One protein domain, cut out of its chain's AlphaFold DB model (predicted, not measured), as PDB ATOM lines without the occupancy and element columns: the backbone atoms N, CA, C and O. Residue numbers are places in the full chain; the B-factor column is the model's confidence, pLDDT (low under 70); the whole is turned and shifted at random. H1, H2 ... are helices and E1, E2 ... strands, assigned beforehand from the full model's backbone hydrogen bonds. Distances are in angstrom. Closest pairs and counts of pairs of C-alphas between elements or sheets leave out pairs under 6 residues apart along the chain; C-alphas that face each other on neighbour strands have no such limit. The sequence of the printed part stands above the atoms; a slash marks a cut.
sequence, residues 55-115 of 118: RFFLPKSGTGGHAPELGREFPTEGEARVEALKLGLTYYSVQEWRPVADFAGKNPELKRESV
ATOM      1  N   ARG A  55       2.288   5.178  27.590       89.38
ATOM      2  CA  ARG A  55       1.375   4.961  26.459       89.38
ATOM      3  C   ARG A  55       1.280   6.239  25.645       89.38
ATOM      4  O   ARG A  55       1.098   7.314  26.216       89.38
ATOM      5  N   PHE A  56       1.370   6.132  24.328       91.75
ATOM      6  CA  PHE A  56       1.374   7.296  23.448       91.75
ATOM      7  C   PHE A  56       0.051   7.399  22.705       91.75
ATOM      8  O   PHE A  56      -0.462   6.398  22.222       91.75
ATOM      9  N   PHE A  57      -0.500   8.603  22.603       92.69
ATOM     10  CA  PHE A  57      -1.808   8.841  22.008       92.69
ATOM     11  C   PHE A  57      -1.801  10.048  21.085       92.69
ATOM     12  O   PHE A  57      -1.140  11.049  21.354       92.69
ATOM     13  N   LEU A  58      -2.622   9.986  20.045       91.81
ATOM     14  CA  LEU A  58      -3.039  11.163  19.289       91.81
ATOM     15  C   LEU A  58      -4.398  11.661  19.786       91.81
ATOM     16  O   LEU A  58      -5.237  10.839  20.170       91.81
ATOM     17  N   PRO A  59      -4.644  12.981  19.768       89.94
ATOM     18  CA  PRO A  59      -5.945  13.531  20.102       89.94
ATOM     19  C   PRO A  59      -6.994  13.057  19.098       89.94
ATOM     20  O   PRO A  59      -6.711  12.898  17.906       89.94
ATOM     21  N   LYS A  60      -8.225  12.859  19.564       85.00
ATOM     22  CA  LYS A  60      -9.358  12.687  18.655       85.00
ATOM     23  C   LYS A  60      -9.633  13.995  17.918       85.00
ATOM     24  O   LYS A  60      -9.576  15.082  18.490       85.00
ATOM     25  N   SER A  61      -9.952  13.884  16.635       71.62
ATOM     26  CA  SER A  61     -10.425  15.011  15.842       71.62
ATOM     27  C   SER A  61     -11.840  15.398  16.282       71.62
ATOM     28  O   SER A  61     -12.726  14.552  16.366       71.62
ATOM     29  N   GLY A  62     -12.062  16.689  16.546       68.38
ATOM     30  CA  GLY A  62     -13.405  17.243  16.759       68.38
ATOM     31  C   GLY A  62     -13.794  17.579  18.201       68.38
ATOM     32  O   GLY A  62     -14.898  18.075  18.406       68.38
ATOM     33  N   THR A  63     -12.920  17.392  19.194       58.97
ATOM     34  CA  THR A  63     -13.197  17.800  20.582       58.97
ATOM     35  C   THR A  63     -12.492  19.107  20.950       58.97
ATOM     36  O   THR A  63     -11.335  19.141  21.349       58.97
ATOM     37  N   GLY A  64     -13.224  20.218  20.822       58.91
ATOM     38  CA  GLY A  64     -12.793  21.573  21.199       58.91
ATOM     39  C   GLY A  64     -12.932  21.870  22.697       58.91
ATOM     40  O   GLY A  64     -13.492  22.898  23.069       58.91
ATOM     41  N   GLY A  65     -12.496  20.945  23.555       65.75
ATOM     42  CA  GLY A  65     -12.495  21.113  25.011       65.75
ATOM     43  C   GLY A  65     -11.154  21.619  25.553       65.75
ATOM     44  O   GLY A  65     -10.137  21.594  24.868       65.75
ATOM     45  N   HIS A  66     -11.131  22.032  26.825       68.88
ATOM     46  CA  HIS A  66      -9.899  22.426  27.530       68.88
ATOM     47  C   HIS A  66      -8.946  21.239  27.795       68.88
ATOM     48  O   HIS A  66      -7.770  21.436  28.093       68.88
ATOM     49  N   ALA A  67      -9.440  20.001  27.688       75.25
ATOM     50  CA  ALA A  67      -8.647  18.785  27.816       75.25
ATOM     51  C   ALA A  67      -8.696  17.987  26.500       75.25
ATOM     52  O   ALA A  67      -9.793  17.759  25.983       75.25
ATOM     53  N   PRO A  68      -7.541  17.559  25.960       77.25
ATOM     54  CA  PRO A  68      -7.492  16.752  24.749       77.25
ATOM     55  C   PRO A  68      -8.091  15.372  25.019       77.25
ATOM     56  O   PRO A  68      -7.715  14.692  25.976       77.25
ATOM     57  N   GLU A  69      -9.016  14.938  24.167       84.31
ATOM     58  CA  GLU A  69      -9.539  13.580  24.243       84.31
ATOM     59  C   GLU A  69      -8.534  12.615  23.609       84.31
ATOM     60  O   GLU A  69      -8.205  12.732  22.426       84.31
ATOM     61  N   LEU A  70      -8.039  11.657  24.393       88.38
ATOM     62  CA  LEU A  70      -7.084  10.660  23.914       88.38
ATOM     63  C   LEU A  70      -7.782   9.703  22.939       88.38
ATOM     64  O   LEU A  70      -8.794   9.079  23.261       88.38
ATOM     65  N   GLY A  71      -7.253   9.626  21.722       87.31
ATOM     66  CA  GLY A  71      -7.786   8.825  20.632       87.31
ATOM     67  C   GLY A  71      -6.942   7.593  20.360       87.31
ATOM     68  O   GLY A  71      -6.937   6.637  21.131       87.31
ATOM     69  N   ARG A  72      -6.266   7.605  19.211       88.62
ATOM     70  CA  ARG A  72      -5.466   6.477  18.729       88.62
ATOM     71  C   ARG A  72      -4.241   6.279  19.616       88.62
ATOM     72  O   ARG A  72      -3.467   7.218  19.778       88.62
ATOM     73  N   GLU A  73      -4.068   5.067  20.134       91.25
ATOM     74  CA  GLU A  73      -2.901   4.648  20.915       91.25
ATOM     75  C   GLU A  73      -1.793   4.079  20.019       91.25
ATOM     76  O   GLU A  73      -2.078   3.435  19.007       91.25
ATOM     77  N   PHE A  74      -0.540   4.287  20.422       89.06
ATOM     78  CA  PHE A  74       0.657   3.760  19.779       89.06
ATOM     79  C   PHE A  74       1.548   3.010  20.776       89.06
ATOM     80  O   PHE A  74       1.702   3.457  21.919       89.06
ATOM     81  N   PRO A  75       2.172   1.901  20.340       85.38
ATOM     82  CA  PRO A  75       3.058   1.095  21.176       85.38
ATOM     83  C   PRO A  75       4.410   1.767  21.432       85.38
ATOM     84  O   PRO A  75       5.061   1.460  22.427       85.38
ATOM     85  N   THR A  76       4.848   2.672  20.550       88.00
ATOM     86  CA  THR A  76       6.130   3.372  20.675       88.00
ATOM     87  C   THR A  76       5.974   4.873  20.475       88.00
ATOM     88  O   THR A  76       5.106   5.346  19.736       88.00
ATOM     89  N   GLU A  77       6.860   5.639  21.109       89.25
ATOM     90  CA  GLU A  77       6.881   7.093  20.958       89.25
ATOM     91  C   GLU A  77       7.212   7.512  19.522       89.25
ATOM     92  O   GLU A  77       6.643   8.468  18.996       89.25
ATOM     93  N   GLY A  78       8.128   6.785  18.872       91.00
ATOM     94  CA  GLY A  78       8.557   7.072  17.505       91.00
ATOM     95  C   GLY A  78       7.394   7.027  16.518       91.00
ATOM     96  O   GLY A  78       7.227   7.953  15.725       91.00
ATOM     97  N   GLU A  79       6.543   6.003  16.614       91.31
ATOM     98  CA  GLU A  79       5.344   5.888  15.778       91.31
ATOM     99  C   GLU A  79       4.351   7.022  16.043       91.31
ATOM    100  O   GLU A  79       3.865   7.646  15.097       91.31
ATOM    101  N   ALA A  80       4.102   7.343  17.317       92.38
ATOM    102  CA  ALA A  80       3.212   8.440  17.688       92.38
ATOM    103  C   ALA A  80       3.708   9.790  17.150       92.38
ATOM    104  O   ALA A  80       2.921  10.552  16.593       92.38
ATOM    105  N   ARG A  81       5.014  10.076  17.260       94.00
ATOM    106  CA  ARG A  81       5.634  11.307  16.739       94.00
ATOM    107  C   ARG A  81       5.516  11.404  15.221       94.00
ATOM    108  O   ARG A  81       5.191  12.471  14.704       94.00
ATOM    109  N   VAL A  82       5.772  10.308  14.509       94.94
ATOM    110  CA  VAL A  82       5.670  10.271  13.044       94.94
ATOM    111  C   VAL A  82       4.231  10.517  12.596       94.94
ATOM    112  O   VAL A  82       4.002  11.304  11.682       94.94
ATOM    113  N   GLU A  83       3.248   9.888  13.237       93.56
ATOM    114  CA  GLU A  83       1.839  10.075  12.878       93.56
ATOM    115  C   GLU A  83       1.315  11.461  13.272       93.56
ATOM    116  O   GLU A  83       0.595  12.083  12.492       93.56
ATOM    117  N   ALA A  84       1.744  11.996  14.418       92.25
ATOM    118  CA  ALA A  84       1.473  13.377  14.815       92.25
ATOM    119  C   ALA A  84       1.986  14.367  13.764       92.25
ATOM    120  O   ALA A  84       1.250  15.252  13.331       92.25
ATOM    121  N   LEU A  85       3.224  14.168  13.295       93.50
ATOM    122  CA  LEU A  85       3.842  14.999  12.265       93.50
ATOM    123  C   LEU A  85       3.075  14.926  10.940       93.50
ATOM    124  O   LEU A  85       2.802  15.965  10.345       93.50
ATOM    125  N   LYS A  86       2.696  13.721  10.494       93.44
ATOM    126  CA  LYS A  86       1.923  13.526   9.254       93.44
ATOM    127  C   LYS A  86       0.579  14.250   9.286       93.44
ATOM    128  O   LYS A  86       0.148  14.776   8.265       93.44
ATOM    129  N   LEU A  87      -0.085  14.249  10.441       89.88
ATOM    130  CA  LEU A  87      -1.408  14.849  10.618       89.88
ATOM    131  C   LEU A  87      -1.348  16.325  11.037       89.88
ATOM    132  O   LEU A  87      -2.386  16.980  11.085       89.88
ATOM    133  N   GLY A  88      -0.158  16.851  11.349       90.00
ATOM    134  CA  GLY A  88       0.011  18.198  11.893       90.00
ATOM    135  C   GLY A  88      -0.612  18.372  13.282       90.00
ATOM    136  O   GLY A  88      -1.067  19.463  13.619       90.00
ATOM    137  N   LEU A  89      -0.671  17.299  14.074       89.44
ATOM    138  CA  LEU A  89      -1.270  17.275  15.408       89.44
ATOM    139  C   LEU A  89      -0.199  17.176  16.499       89.44
ATOM    140  O   LEU A  89       0.960  16.854  16.246       89.44
ATOM    141  N   THR A  90      -0.599  17.429  17.741       89.88
ATOM    142  CA  THR A  90       0.188  17.075  18.926       89.88
ATOM    143  C   THR A  90       0.003  15.593  19.258       89.88
ATOM    144  O   THR A  90      -1.010  14.992  18.905       89.88
ATOM    145  N   TYR A  91       0.965  14.995  19.957       90.62
ATOM    146  CA  TYR A  91       0.788  13.698  20.613       90.62
ATOM    147  C   TYR A  91       0.889  13.875  22.128       90.62
ATOM    148  O   TYR A  91       1.433  14.866  22.616       90.62
ATOM    149  N   TYR A  92       0.365  12.902  22.859       91.00
ATOM    150  CA  TYR A  92       0.349  12.872  24.313       91.00
ATOM    151  C   TYR A  92       0.967  11.568  24.801       91.00
ATOM    152  O   TYR A  92       0.699  10.509  24.239       91.00
ATOM    153  N   SER A  93       1.771  11.636  25.857       90.00
ATOM    154  CA  SER A  93       2.235  10.467  26.600       90.00
ATOM    155  C   SER A  93       1.492  10.381  27.932       90.00
ATOM    156  O   SER A  93       1.322  11.373  28.641       90.00
ATOM    157  N   VAL A  94       1.014   9.188  28.267       88.31
ATOM    158  CA  VAL A  94       0.359   8.888  29.540       88.31
ATOM    159  C   VAL A  94       1.220   7.888  30.277       88.31
ATOM    160  O   VAL A  94       1.471   6.794  29.775       88.31
ATOM    161  N   GLN A  95       1.636   8.257  31.483       87.38
ATOM    162  CA  GLN A  95       2.377   7.371  32.364       87.38
ATOM    163  C   GLN A  95       1.564   7.083  33.619       87.38
ATOM    164  O   GLN A  95       1.040   7.996  34.262       87.38
ATOM    165  N   GLU A  96       1.458   5.800  33.951       84.44
ATOM    166  CA  GLU A  96       0.784   5.335  35.153       84.44
ATOM    167  C   GLU A  96       1.766   5.313  36.330       84.44
ATOM    168  O   GLU A  96       2.892   4.820  36.220       84.44
ATOM    169  N   TRP A  97       1.326   5.858  37.464       83.81
ATOM    170  CA  TRP A  97       2.125   5.964  38.679       83.81
ATOM    171  C   TRP A  97       1.383   5.334  39.849       83.81
ATOM    172  O   TRP A  97       0.222   5.662  40.104       83.81
ATOM    173  N   ARG A  98       2.072   4.478  40.600       84.81
ATOM    174  CA  ARG A  98       1.584   3.936  41.863       84.81
ATOM    175  C   ARG A  98       2.163   4.757  43.019       84.81
ATOM    176  O   ARG A  98       3.386   4.846  43.144       84.81
ATOM    177  N   PRO A  99       1.321   5.367  43.870       82.94
ATOM    178  CA  PRO A  99       1.799   5.953  45.108       82.94
ATOM    179  C   PRO A  99       2.177   4.828  46.074       82.94
ATOM    180  O   PRO A  99       1.368   3.943  46.354       82.94
ATOM    181  N   VAL A 100       3.398   4.867  46.593       82.19
ATOM    182  CA  VAL A 100       3.885   3.918  47.595       82.19
ATOM    183  C   VAL A 100       4.248   4.701  48.838       82.19
ATOM    184  O   VAL A 100       5.137   5.550  48.810       82.19
ATOM    185  N   ALA A 101       3.534   4.440  49.928       81.81
ATOM    186  CA  ALA A 101       3.865   5.028  51.211       81.81
ATOM    187  C   ALA A 101       5.060   4.278  51.815       81.81
ATOM    188  O   ALA A 101       4.996   3.068  52.033       81.81
ATOM    189  N   ASP A 102       6.142   5.001  52.070       78.62
ATOM    190  CA  ASP A 102       7.299   4.515  52.802       78.62
ATOM    191  C   ASP A 102       7.231   5.022  54.244       78.62
ATOM    192  O   ASP A 102       7.366   6.216  54.516       78.62
ATOM    193  N   PHE A 103       6.998   4.093  55.169       78.12
ATOM    194  CA  PHE A 103       6.958   4.345  56.608       78.12
ATOM    195  C   PHE A 103       8.241   3.893  57.319       78.12
ATOM    196  O   PHE A 103       8.258   3.803  58.543       78.12
ATOM    197  N   ALA A 104       9.318   3.582  56.587       76.69
ATOM    198  CA  ALA A 104      10.560   3.088  57.184       76.69
ATOM    199  C   ALA A 104      11.281   4.138  58.054       76.69
ATOM    200  O   ALA A 104      12.136   3.787  58.868       76.69
ATOM    201  N   GLY A 105      10.950   5.425  57.895       70.44
ATOM    202  CA  GLY A 105      11.535   6.536  58.642       70.44
ATOM    203  C   GLY A 105      10.625   7.126  59.724       70.44
ATOM    204  O   GLY A 105       9.460   6.777  59.876       70.44
ATOM    205  N   LYS A 106      11.159   8.112  60.458       75.44
ATOM    206  CA  LYS A 106      10.372   8.941  61.394       75.44
ATOM    207  C   LYS A 106       9.348   9.839  60.687       75.44
ATOM    208  O   LYS A 106       8.433  10.330  61.339       75.44
ATOM    209  N   ASN A 107       9.518  10.050  59.382       71.44
ATOM    210  CA  ASN A 107       8.606  10.803  58.533       71.44
ATOM    211  C   ASN A 107       8.075   9.872  57.437       71.44
ATOM    212  O   ASN A 107       8.892   9.288  56.724       71.44
ATOM    213  N   PRO A 108       6.750   9.731  57.288       76.81
ATOM    214  CA  PRO A 108       6.176   8.994  56.174       76.81
ATOM    215  C   PRO A 108       6.435   9.733  54.858       76.81
ATOM    216  O   PRO A 108       6.114  10.917  54.736       76.81
ATOM    217  N   GLU A 109       6.986   9.036  53.866       82.38
ATOM    218  CA  GLU A 109       7.216   9.573  52.524       82.38
ATOM    219  C   GLU A 109       6.260   8.938  51.514       82.38
ATOM    220  O   GLU A 109       6.016   7.734  51.535       82.38
ATOM    221  N   LEU A 110       5.725   9.743  50.593       80.06
ATOM    222  CA  LEU A 110       4.941   9.244  49.468       80.06
ATOM    223  C   LEU A 110       5.847   9.150  48.239       80.06
ATOM    224  O   LEU A 110       6.184  10.161  47.622       80.06
ATOM    225  N   LYS A 111       6.247   7.933  47.880       82.50
ATOM    226  CA  LYS A 111       7.047   7.664  46.686       82.50
ATOM    227  C   LYS A 111       6.144   7.492  45.469       82.50
ATOM    228  O   LYS A 111       5.020   7.000  45.572       82.50
ATOM    229  N   ARG A 112       6.650   7.904  44.307       80.50
ATOM    230  CA  ARG A 112       5.982   7.767  43.009       80.50
ATOM    231  C   ARG A 112       6.686   6.668  42.214       80.50
ATOM    232  O   ARG A 112       7.750   6.913  41.657       80.50
ATOM    233  N   GLU A 113       6.113   5.474  42.182       76.94
ATOM    234  CA  GLU A 113       6.653   4.334  41.433       76.94
ATOM    235  C   GLU A 113       6.023   4.288  40.032       76.94
ATOM    236  O   GLU A 113       4.796   4.359  39.913       76.94
ATOM    237  N   SER A 114       6.829   4.230  38.966       73.00
ATOM    238  CA  SER A 114       6.317   4.061  37.598       73.00
ATOM    239  C   SER A 114       5.844   2.624  37.408       73.00
ATOM    240  O   SER A 114       6.559   1.670  37.706       73.00
ATOM    241  N   VAL A 115       4.623   2.455  36.903       73.31
ATOM    242  CA  VAL A 115       4.087   1.122  36.626       73.31
ATOM    243  C   VAL A 115       4.572   0.678  35.247       73.31
ATOM    244  O   VAL A 115       4.000   1.045  34.222       73.31
TER     245      VAL A 115
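AT A GLANCE: This is residues 55 to 115 of the 118 residues of an uncharacterized protein of Acidobacteria bacterium (UniProt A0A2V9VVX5). A small head, made of a three-stranded sheet with helix H1 over one face, stands at one end of a long arm, the two-stranded hairpin of E4 and E5. E3 at the sheet's edge runs on into E4, and the loop of residues 103 to 108 sticks out at the arm's far tip. The printed part has 61 residues, with one named helix and five named strands in the order E1, E2, H1, E3, E4, E5, a mixed class. Both sheets, E2 - E1 - E3 and E4 - E5, are antiparallel. The whole is extended, with a radius of gyration of the C-alphas of 16.9 A and spans of 52 by 26 by 13 A.

IN THESE COORDINATES: E1, residues 55 to 59, begins at C-alpha 55 (1.375, 4.961, 26.459) and is 12.9 A long. E2, residues 70 to 74, spans 11.2 A, and E3, residues 92 to 94, spans 6.6 A. H1, residues 77 to 87, spans 15.4 A. E4, residues 97 to 102, spans 15.1 A; E5, residues 109 to 114, spans 15.9 A and ends at C-alpha 114 (6.317, 4.061, 37.598).

HOW THE PARTS SIT: Inner strand E1 is antiparallel to E3, with N 55 and O 94 2.8 A apart, and forms a hairpin with E2, where N 71 and O 58 are 2.8 A apart. H1 is on this sheet, making two layers, at a height over the sheet of 9.2 A. It lies over E1 and runs along the strands, at 4 degrees to E1 on the local plane; its closest C-alphas to E1 are those of Glu 77 and Phe 56, 6.0 A apart. Every O i to N i+4 pair of H1 is within hydrogen-bond range. E2, H1 and E3 form a split strand-helix-strand unit, two strands of one sheet that are not neighbours, with a helix between them along the chain and E1 between them in the sheet, and its crossover is right-handed. E3 runs on into E4 at 38 degrees across a break of 2 residues. In the hairpin of E4 and E5, N 98 and O 113 are 2.8 A apart. H1 is apart from E4 and E5.

THE WHOLE: The two C-alphas farthest apart, those of Lys 86 and Lys 106, are 53.0 A apart. The printed part has no cut, and no link is long. The mean pLDDT of the printed part is 83.5; residues 62 to 66 are under 70.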